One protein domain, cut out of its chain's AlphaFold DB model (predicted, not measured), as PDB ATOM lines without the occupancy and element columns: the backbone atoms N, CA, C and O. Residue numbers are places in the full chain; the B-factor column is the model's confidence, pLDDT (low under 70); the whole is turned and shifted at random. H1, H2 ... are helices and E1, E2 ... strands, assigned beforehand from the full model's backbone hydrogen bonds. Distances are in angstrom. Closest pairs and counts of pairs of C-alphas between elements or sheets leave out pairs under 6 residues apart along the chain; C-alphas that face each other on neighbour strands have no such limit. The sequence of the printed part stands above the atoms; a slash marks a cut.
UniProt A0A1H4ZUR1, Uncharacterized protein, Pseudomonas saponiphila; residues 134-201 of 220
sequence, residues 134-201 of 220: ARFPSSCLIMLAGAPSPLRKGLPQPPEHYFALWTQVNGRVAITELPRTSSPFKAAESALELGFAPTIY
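This is residues 134 to 201 of the 220 residues of an uncharacterized protein of Pseudomonas saponiphila (UniProt A0A1H4ZUR1). A small twisted sheet of three antiparallel strands, E1, E2 and E3, has one short helix, H1, over one of its faces, and the long loop between E1 and E2 reaches out past one end of the sheet, where its residues 151 to 156 stick out free. After H1 the last residues fold back to the sheet, and residues 199 to 200 pair with E1. The printed part has 68 residues with three named strands and then one named helix along the chain, E1 E2 E3 H1; the sheet's order is E1, E2, E3. The class is mixed, helices and strands, with 32 residues, under half, in named elements. The whole is only just loose, close to compact, with a radius of gyration of the C-alphas of 13.6 A, and it spans 47 by 20 by 16 A, the loop adding to the length.

E1, residues 139 to 145, and E2, residues 161 to 169, form an antiparallel hairpin with 151 degrees between their directions. N 140 and O 166 are 2.8 A apart and N 162 and O 144 are 2.9 A apart, both within hydrogen-bond range. E3, residues 172 to 177, forms a second antiparallel hairpin with E2, at 154 degrees, with N 165 and O 176 at 2.8 A and N 172 and O 169 at 3.0 A, within hydrogen-bond range. The three strands are a meander, each the antiparallel neighbour of the one before; E1 and E3 are edge strands. The sheet is only just strongly twisted, its C-alphas lying up to 4.1 A off the best plane. H1, residues 184 to 193, is on one face of the sheet, two layers in all, at a height over the sheet of 9.5 A. It lies over E2 and only just over E1, on which 3 of its C-alphas fall, and runs slantwise to the strands, at 35 degrees to E2 on the local plane. The closest C-alphas of H1 and E2 are those of Ala 187 and Phe 163, 6.3 A apart; those of H1 and E1 are Ala 188 and Leu 141, 7.4 A apart. In H1 every O i to N i+4 pair is within hydrogen-bond range. Residues 140 to 141 of E1 pair with residues 199 to 200, parallel.

E1 begins at C-alpha 139 (52.507, -27.283, -36.910) and is 19.7 A long. E2 is 26.1 A long and, with 9 residues, the longest strand; E3 measures 16.7 A. H1 measures 14.3 A and ends at C-alpha 193 (39.749, -29.194, -33.904).

The C-alphas of Lys 153 and Asn 170 are the two farthest apart, 46.9 A. The printed part has no cut. The link E1 to E2, residues 146 to 160, is long; E2 to E3 is tight and E3 to H1 short. The mean pLDDT of the printed part is 76.7, and residues 147 to 160 and 199 to 201 are under 70.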
ATOM      1  N   ALA A 134      63.156 -25.272 -42.252       75.00
ATOM      2  CA  ALA A 134      63.650 -26.627 -42.437       75.00
ATOM      3  C   ALA A 134      63.783 -27.307 -41.063       75.00
ATOM      4  O   ALA A 134      64.303 -26.706 -40.126       75.00
ATOM      5  N   ARG A 135      63.333 -28.565 -40.954       74.44
ATOM      6  CA  ARG A 135      63.367 -29.379 -39.718       74.44
ATOM      7  C   ARG A 135      62.448 -28.908 -38.578       74.44
ATOM      8  O   ARG A 135      62.471 -29.518 -37.517       74.44
ATOM      9  N   PHE A 136      61.619 -27.884 -38.787       73.50
ATOM     10  CA  PHE A 136      60.510 -27.581 -37.875       73.50
ATOM     11  C   PHE A 136      59.336 -28.552 -38.104       73.50
ATOM     12  O   PHE A 136      59.207 -29.102 -39.204       73.50
ATOM     13  N   PRO A 137      58.474 -28.783 -37.092       77.94
ATOM     14  CA  PRO A 137      57.262 -29.587 -37.264       77.94
ATOM     15  C   PRO A 137      56.330 -28.962 -38.309       77.94
ATOM     16  O   PRO A 137      56.441 -27.785 -38.621       77.94
ATOM     17  N   SER A 138      55.357 -29.719 -38.817       84.38
ATOM     18  CA  SER A 138      54.336 -29.171 -39.725       84.38
ATOM     19  C   SER A 138      53.361 -28.211 -39.033       84.38
ATOM     20  O   SER A 138      52.692 -27.431 -39.710       84.38
ATOM     21  N   SER A 139      53.273 -28.247 -37.700       86.00
ATOM     22  CA  SER A 139      52.507 -27.283 -36.910       86.00
ATOM     23  C   SER A 139      53.056 -27.086 -35.495       86.00
ATOM     24  O   SER A 139      53.596 -28.006 -34.866       86.00
ATOM     25  N   CYS A 140      52.904 -25.873 -34.966       86.00
ATOM     26  CA  CYS A 140      53.295 -25.526 -33.607       86.00
ATOM     27  C   CYS A 140      52.445 -24.407 -33.000       86.00
ATOM     28  O   CYS A 140      51.781 -23.657 -33.710       86.00
ATOM     29  N   LEU A 141      52.471 -24.294 -31.671       83.50
ATOM     30  CA  LEU A 141      51.887 -23.149 -30.974       83.50
ATOM     31  C   LEU A 141      52.950 -22.071 -30.749       83.50
ATOM     32  O   LEU A 141      53.996 -22.348 -30.160       83.50
ATOM     33  N   ILE A 142      52.656 -20.848 -31.183       81.75
ATOM     34  CA  ILE A 142      53.418 -19.641 -30.865       81.75
ATOM     35  C   ILE A 142      52.755 -18.989 -29.658       81.75
ATOM     36  O   ILE A 142      51.599 -18.579 -29.738       81.75
ATOM     37  N   MET A 143      53.480 -18.895 -28.547       83.25
ATOM     38  CA  MET A 143      53.035 -18.136 -27.382       83.25
ATOM     39  C   MET A 143      53.261 -16.642 -27.626       83.25
ATOM     40  O   MET A 143      54.366 -16.232 -27.970       83.25
ATOM     41  N   LEU A 144      52.217 -15.849 -27.428       81.88
ATOM     42  CA  LEU A 144      52.193 -14.404 -27.606       81.88
ATOM     43  C   LEU A 144      51.861 -13.738 -26.271       81.88
ATOM     44  O   LEU A 144      51.074 -14.262 -25.476       81.88
ATOM     45  N   ALA A 145      52.464 -12.585 -26.013       79.25
ATOM     46  CA  ALA A 145      52.190 -11.780 -24.836       79.25
ATOM     47  C   ALA A 145      50.773 -11.189 -24.915       79.25
ATOM     48  O   ALA A 145      50.385 -10.618 -25.932       79.25
ATOM     49  N   GLY A 146      49.982 -11.347 -23.858       70.75
ATOM     50  CA  GLY A 146      48.656 -10.748 -23.730       70.75
ATOM     51  C   GLY A 146      48.722  -9.343 -23.135       70.75
ATOM     52  O   GLY A 146      49.746  -8.926 -22.597       70.75
ATOM     53  N   ALA A 147      47.620  -8.598 -23.213       61.59
ATOM     54  CA  ALA A 147      47.534  -7.309 -22.535       61.59
ATOM     55  C   ALA A 147      47.626  -7.520 -21.010       61.59
ATOM     56  O   ALA A 147      46.924  -8.396 -20.487       61.59
ATOM     57  N   PRO A 148      48.448  -6.741 -20.283       54.25
ATOM     58  CA  PRO A 148      48.417  -6.767 -18.830       54.25
ATOM     59  C   PRO A 148      47.011  -6.394 -18.364       54.25
ATOM     60  O   PRO A 148      46.431  -5.396 -18.796       54.25
ATOM     61  N   SER A 149      46.443  -7.225 -17.498       48.03
ATOM     62  CA  SER A 149      45.113  -7.015 -16.941       48.03
ATOM     63  C   SER A 149      45.111  -5.722 -16.111       48.03
ATOM     64  O   SER A 149      45.786  -5.672 -15.077       48.03
ATOM     65  N   PRO A 150      44.362  -4.660 -16.483       49.25
ATOM     66  CA  PRO A 150      44.027  -3.648 -15.498       49.25
ATOM     67  C   PRO A 150      43.200  -4.366 -14.435       49.25
ATOM     68  O   PRO A 150      42.255  -5.069 -14.785       49.25
ATOM     69  N   LEU A 151      43.551  -4.211 -13.156       49.22
ATOM     70  CA  LEU A 151      42.855  -4.778 -11.992       49.22
ATOM     71  C   LEU A 151      41.370  -4.346 -11.941       49.22
ATOM     72  O   LEU A 151      40.951  -3.581 -11.075       49.22
ATOM     73  N   ARG A 152      40.532  -4.816 -12.865       46.97
ATOM     74  CA  ARG A 152      39.087  -4.618 -12.878       46.97
ATOM     75  C   ARG A 152      38.465  -5.855 -12.259       46.97
ATOM     76  O   ARG A 152      38.288  -6.885 -12.906       46.97
ATOM     77  N   LYS A 153      38.151  -5.746 -10.968       45.94
ATOM     78  CA  LYS A 153      37.354  -6.748 -10.253       45.94
ATOM     79  C   LYS A 153      36.048  -6.992 -11.023       45.94
ATOM     80  O   LYS A 153      35.294  -6.052 -11.243       45.94
ATOM     81  N   GLY A 154      35.780  -8.246 -11.390       49.28
ATOM     82  CA  GLY A 154      34.470  -8.687 -11.883       49.28
ATOM     83  C   GLY A 154      34.330  -8.931 -13.391       49.28
ATOM     84  O   GLY A 154      33.258  -9.360 -13.805       49.28
ATOM     85  N   LEU A 155      35.369  -8.719 -14.206       52.22
ATOM     86  CA  LEU A 155      35.378  -9.147 -15.614       52.22
ATOM     87  C   LEU A 155      36.274 -10.382 -15.804       52.22
ATOM     88  O   LEU A 155      37.256 -10.522 -15.067       52.22
ATOM     89  N   PRO A 156      35.974 -11.270 -16.776       53.84
ATOM     90  CA  PRO A 156      36.917 -12.298 -17.200       53.84
ATOM     91  C   PRO A 156      38.229 -11.617 -17.581       53.84
ATOM     92  O   PRO A 156      38.247 -10.748 -18.455       53.84
ATOM     93  N   GLN A 157      39.308 -11.952 -16.878       57.09
ATOM     94  CA  GLN A 157      40.592 -11.321 -17.146       57.09
ATOM     95  C   GLN A 157      41.124 -11.805 -18.499       57.09
ATOM     96  O   GLN A 157      41.060 -13.011 -18.768       57.09
ATOM     97  N   PRO A 158      41.634 -10.905 -19.360       59.72
ATOM     98  CA  PRO A 158      42.359 -11.338 -20.542       59.72
ATOM     99  C   PRO A 158      43.572 -12.166 -20.090       59.72
ATOM    100  O   PRO A 158      44.187 -11.841 -19.072       59.72
ATOM    101  N   PRO A 159      43.900 -13.262 -20.789       57.72
ATOM    102  CA  PRO A 159      45.020 -14.091 -20.386       57.72
ATOM    103  C   PRO A 159      46.334 -13.326 -20.606       57.72
ATOM    104  O   PRO A 159      46.517 -12.697 -21.647       57.72
ATOM    105  N   GLU A 160      47.249 -13.404 -19.633       69.19
ATOM    106  CA  GLU A 160      48.570 -12.743 -19.672       69.19
ATOM    107  C   GLU A 160      49.422 -13.188 -20.871       69.19
ATOM    108  O   GLU A 160      50.306 -12.463 -21.324       69.19
ATOM    109  N   HIS A 161      49.118 -14.364 -21.419       74.25
ATOM    110  CA  HIS A 161      49.676 -14.902 -22.651       74.25
ATOM    111  C   HIS A 161      48.575 -15.631 -23.421       74.25
ATOM    112  O   HIS A 161      47.660 -16.191 -22.816       74.25
ATOM    113  N   TYR A 162      48.672 -15.676 -24.742       81.19
ATOM    114  CA  TYR A 162      47.790 -16.473 -25.591       81.19
ATOM    115  C   TYR A 162      48.592 -17.193 -26.673       81.19
ATOM    116  O   TYR A 162      49.812 -17.065 -26.734       81.19
ATOM    117  N   PHE A 163      47.924 -17.997 -27.498       84.81
ATOM    118  CA  PHE A 163      48.591 -18.825 -28.494       84.81
ATOM    119  C   PHE A 163      48.051 -18.549 -29.894       84.81
ATOM    120  O   PHE A 163      46.846 -18.400 -30.082       84.81
ATOM    121  N   ALA A 164      48.948 -18.534 -30.873       87.94
ATOM    122  CA  ALA A 164      48.618 -18.647 -32.286       87.94
ATOM    123  C   ALA A 164      49.102 -20.002 -32.812       87.94
ATOM    124  O   ALA A 164      50.125 -20.526 -32.369       87.94
ATOM    125  N   LEU A 165      48.369 -20.575 -33.759       90.00
ATOM    126  CA  LEU A 165      48.758 -21.796 -34.446       90.00
ATOM    127  C   LEU A 165      49.594 -21.432 -35.671       90.00
ATOM    128  O   LEU A 165      49.094 -20.830 -36.613       90.00
ATOM    129  N   TRP A 166      50.853 -21.838 -35.673       90.88
ATOM    130  CA  TRP A 166      51.711 -21.788 -36.845       90.88
ATOM    131  C   TRP A 166      51.674 -23.131 -37.560       90.88
ATOM    132  O   TRP A 166      51.729 -24.187 -36.928       90.88
ATOM    133  N   THR A 167      51.569 -23.102 -38.881       91.00
ATOM    134  CA  THR A 167      51.531 -24.294 -39.728       91.00
ATOM    135  C   THR A 167      52.416 -24.097 -40.939       91.00
ATOM    136  O   THR A 167      52.522 -22.987 -41.458       91.00
ATOM    137  N   GLN A 168      53.015 -25.184 -41.411       88.62
ATOM    138  CA  GLN A 168      53.764 -25.222 -42.653       88.62
ATOM    139  C   GLN A 168      53.288 -26.393 -43.507       88.62
ATOM    140  O   GLN A 168      53.526 -27.558 -43.186       88.62
ATOM    141  N   VAL A 169      52.645 -26.079 -44.631       85.94
ATOM    142  CA  VAL A 169      52.111 -27.063 -45.580       85.94
ATOM    143  C   VAL A 169      52.595 -26.704 -46.978       85.94
ATOM    144  O   VAL A 169      52.437 -25.570 -47.421       85.94
ATOM    145  N   ASN A 170      53.205 -27.661 -47.684       85.62
ATOM    146  CA  ASN A 170      53.722 -27.477 -49.049       85.62
ATOM    147  C   ASN A 170      54.645 -26.250 -49.201       85.62
ATOM    148  O   ASN A 170      54.544 -25.499 -50.169       85.62
ATOM    149  N   GLY A 171      55.518 -26.018 -48.213       82.06
ATOM    150  CA  GLY A 171      56.456 -24.890 -48.221       82.06
ATOM    151  C   GLY A 171      55.806 -23.521 -48.002       82.06
ATOM    152  O   GLY A 171      56.446 -22.507 -48.247       82.06
ATOM    153  N   ARG A 172      54.547 -23.471 -47.550       87.25
ATOM    154  CA  ARG A 172      53.859 -22.232 -47.178       87.25
ATOM    155  C   ARG A 172      53.580 -22.214 -45.693       87.25
ATOM    156  O   ARG A 172      53.120 -23.217 -45.150       87.25
ATOM    157  N   VAL A 173      53.823 -21.066 -45.081       89.44
ATOM    158  CA  VAL A 173      53.497 -20.814 -43.684       89.44
ATOM    159  C   VAL A 173      52.144 -20.127 -43.571       89.44
ATOM    160  O   VAL A 173      51.840 -19.213 -44.337       89.44
ATOM    161  N   ALA A 174      51.356 -20.544 -42.586       92.31
ATOM    162  CA  ALA A 174      50.185 -19.813 -42.130       92.31
ATOM    163  C   ALA A 174      50.199 -19.694 -40.605       92.31
ATOM    164  O   ALA A 174      50.527 -20.651 -39.901       92.31
ATOM    165  N   ILE A 175      49.824 -18.512 -40.115       90.19
ATOM    166  CA  ILE A 175      49.626 -18.238 -38.694       90.19
ATOM    167  C   ILE A 175      48.143 -17.953 -38.479       90.19
ATOM    168  O   ILE A 175      47.609 -16.991 -39.026       90.19
ATOM    169  N   THR A 176      47.497 -18.795 -37.683       91.69
ATOM    170  CA  THR A 176      46.066 -18.739 -37.384       91.69
ATOM    171  C   THR A 176      45.874 -18.332 -35.930       91.69
ATOM    172  O   THR A 176      46.431 -18.956 -35.024       91.69
ATOM    173  N   GLU A 177      45.078 -17.293 -35.688       89.88
ATOM    174  CA  GLU A 177      44.687 -16.922 -34.328       89.88
ATOM    175  C   GLU A 177      43.789 -18.014 -33.730       89.88
ATOM    176  O   GLU A 177      42.844 -18.479 -34.369       89.88
ATOM    177  N   LEU A 178      44.103 -18.445 -32.507       87.06
ATOM    178  CA  LEU A 178      43.292 -19.396 -31.750       87.06
ATOM    179  C   LEU A 178      42.428 -18.657 -30.719       87.06
ATOM    180  O   LEU A 178      42.765 -17.538 -30.322       87.06
ATOM    181  N   PRO A 179      41.349 -19.284 -30.213       88.12
ATOM    182  CA  PRO A 179      40.612 -18.753 -29.073       88.12
ATOM    183  C   PRO A 179      41.548 -18.400 -27.910       88.12
ATOM    184  O   PRO A 179      42.394 -19.201 -27.503       88.12
ATOM    185  N   ARG A 180      41.399 -17.188 -27.358       84.69
ATOM    186  CA  ARG A 180      42.304 -16.683 -26.318       84.69
ATOM    187  C   ARG A 180      42.272 -17.570 -25.074       84.69
ATOM    188  O   ARG A 180      41.245 -17.718 -24.416       84.69
ATOM    189  N   THR A 181      43.431 -18.118 -24.717       80.44
ATOM    190  CA  THR A 181      43.629 -18.928 -23.514       80.44
ATOM    191  C   THR A 181      45.085 -18.867 -23.064       80.44
ATOM    192  O   THR A 181      45.982 -18.882 -23.898       80.44
ATOM    193  N   SER A 182      45.323 -18.848 -21.752       78.06
ATOM    194  CA  SER A 182      46.665 -19.012 -21.176       78.06
ATOM    195  C   SER A 182      47.082 -20.480 -21.046       78.06
ATOM    196  O   SER A 182      48.227 -20.764 -20.704       78.06
ATOM    197  N   SER A 183      46.175 -21.431 -21.308       79.25
ATOM    198  CA  SER A 183      46.479 -22.859 -21.219       79.25
ATOM    199  C   SER A 183      46.997 -23.391 -22.558       79.25
ATOM    200  O   SER A 183      46.224 -23.447 -23.521       79.25
ATOM    201  N   PRO A 184      48.246 -23.881 -22.625       77.19
ATOM    202  CA  PRO A 184      48.763 -24.500 -23.842       77.19
ATOM    203  C   PRO A 184      47.982 -25.765 -24.231       77.19
ATOM    204  O   PRO A 184      47.876 -26.082 -25.412       77.19
ATOM    205  N   PHE A 185      47.379 -26.470 -23.265       78.62
ATOM    206  CA  PHE A 185      46.550 -27.648 -23.537       78.62
ATOM    207  C   PHE A 185      45.248 -27.280 -24.251       78.62
ATOM    208  O   PHE A 185      44.921 -27.900 -25.256       78.62
ATOM    209  N   LYS A 186      44.558 -26.227 -23.792       82.12
ATOM    210  CA  LYS A 186      43.326 -25.742 -24.439       82.12
ATOM    211  C   LYS A 186      43.598 -25.177 -25.834       82.12
ATOM    212  O   LYS A 186      42.811 -25.379 -26.755       82.12
ATOM    213  N   ALA A 187      44.733 -24.499 -26.007       83.31
ATOM    214  CA  ALA A 187      45.174 -24.047 -27.322       83.31
ATOM    215  C   ALA A 187      45.485 -25.230 -28.257       83.31
ATOM    216  O   ALA A 187      45.108 -25.206 -29.426       83.31
ATOM    217  N   ALA A 188      46.118 -26.293 -27.747       84.00
ATOM    218  CA  ALA A 188      46.374 -27.502 -28.526       84.00
ATOM    219  C   ALA A 188      45.079 -28.244 -28.900       84.00
ATOM    220  O   ALA A 188      44.977 -28.723 -30.023       84.00
ATOM    221  N   GLU A 189      44.087 -28.300 -28.009       85.38
ATOM    222  CA  GLU A 189      42.742 -28.816 -28.315       85.38
ATOM    223  C   GLU A 189      42.093 -28.018 -29.452       85.38
ATOM    224  O   GLU A 189      41.655 -28.606 -30.436       85.38
ATOM    225  N   SER A 190      42.150 -26.683 -29.387       87.69
ATOM    226  CA  SER A 190      41.624 -25.813 -30.451       87.69
ATOM    227  C   SER A 190      42.336 -26.045 -31.793       87.69
ATOM    228  O   SER A 190      41.718 -26.026 -32.850       87.69
ATOM    229  N   ALA A 191      43.646 -26.295 -31.776       86.88
ATOM    230  CA  ALA A 191      44.392 -26.623 -32.989       86.88
ATOM    231  C   ALA A 191      44.055 -28.021 -33.542       86.88
ATOM    232  O   ALA A 191      44.013 -28.194 -34.762       86.88
ATOM    233  N   LEU A 192      43.781 -28.998 -32.668       86.56
ATOM    234  CA  LEU A 192      43.328 -30.338 -33.059       86.56
ATOM    235  C   LEU A 192      41.958 -30.294 -33.734       86.56
ATOM    236  O   LEU A 192      41.761 -30.984 -34.732       86.56
ATOM    237  N   GLU A 193      41.044 -29.449 -33.254       89.38
ATOM    238  CA  GLU A 193      39.749 -29.194 -33.904       89.38
ATOM    239  C   GLU A 193      39.912 -28.625 -35.325       89.38
ATOM    240  O   GLU A 193      39.104 -28.913 -36.206       89.38
ATOM    241  N   LEU A 194      40.999 -27.887 -35.577       88.88
ATOM    242  CA  LEU A 194      41.385 -27.393 -36.904       88.88
ATOM    243  C   LEU A 194      42.141 -28.434 -37.755       88.88
ATOM    244  O   LEU A 194      42.562 -28.124 -38.869       88.88
ATOM    245  N   GLY A 195      42.327 -29.659 -37.256       88.50
ATOM    246  CA  GLY A 195      43.005 -30.751 -37.961       88.50
ATOM    247  C   GLY A 195      44.529 -30.762 -37.816       88.50
ATOM    248  O   GLY A 195      45.206 -31.502 -38.529       88.50
ATOM    249  N   PHE A 196      45.088 -29.972 -36.895       85.31
ATOM    250  CA  PHE A 196      46.528 -29.899 -36.660       85.31
ATOM    251  C   PHE A 196      46.897 -30.495 -35.303       85.31
ATOM    252  O   PHE A 196      46.265 -30.212 -34.296       85.31
ATOM    253  N   ALA A 197      47.977 -31.274 -35.247       83.81
ATOM    254  CA  ALA A 197      48.544 -31.771 -33.994       83.81
ATOM    255  C   ALA A 197      49.789 -30.944 -33.621       83.81
ATOM    256  O   ALA A 197      50.907 -31.387 -33.901       83.81
ATOM    257  N   PRO A 198      49.631 -29.725 -33.063       71.81
ATOM    258  CA  PRO A 198      50.757 -28.826 -32.882       71.81
ATOM    259  C   PRO A 198      51.717 -29.336 -31.815       71.81
ATOM    260  O   PRO A 198      51.318 -29.859 -30.772       71.81
ATOM    261  N   THR A 199      53.000 -29.085 -32.041       68.44
ATOM    262  CA  THR A 199      53.994 -29.181 -30.970       68.44
ATOM    263  C   THR A 199      53.973 -27.885 -30.150       68.44
ATOM    264  O   THR A 199      53.937 -26.786 -30.708       68.44
ATOM    265  N   ILE A 200      53.941 -27.999 -28.821       57.97
ATOM    266  CA  ILE A 200      53.880 -26.848 -27.908       57.97
ATOM    267  C   ILE A 200      55.309 -26.423 -27.551       57.97
ATOM    268  O   ILE A 200      56.054 -27.238 -27.003       57.97
ATOM    269  N   TYR A 201      55.654 -25.156 -27.814       58.75
ATOM    270  CA  TYR A 201      56.950 -24.552 -27.484       58.75
ATOM    271  C   TYR A 201      56.769 -23.343 -26.559       58.75
ATOM    272  O   TYR A 201      55.843 -22.551 -26.732       58.75
TER     273      TYR A 201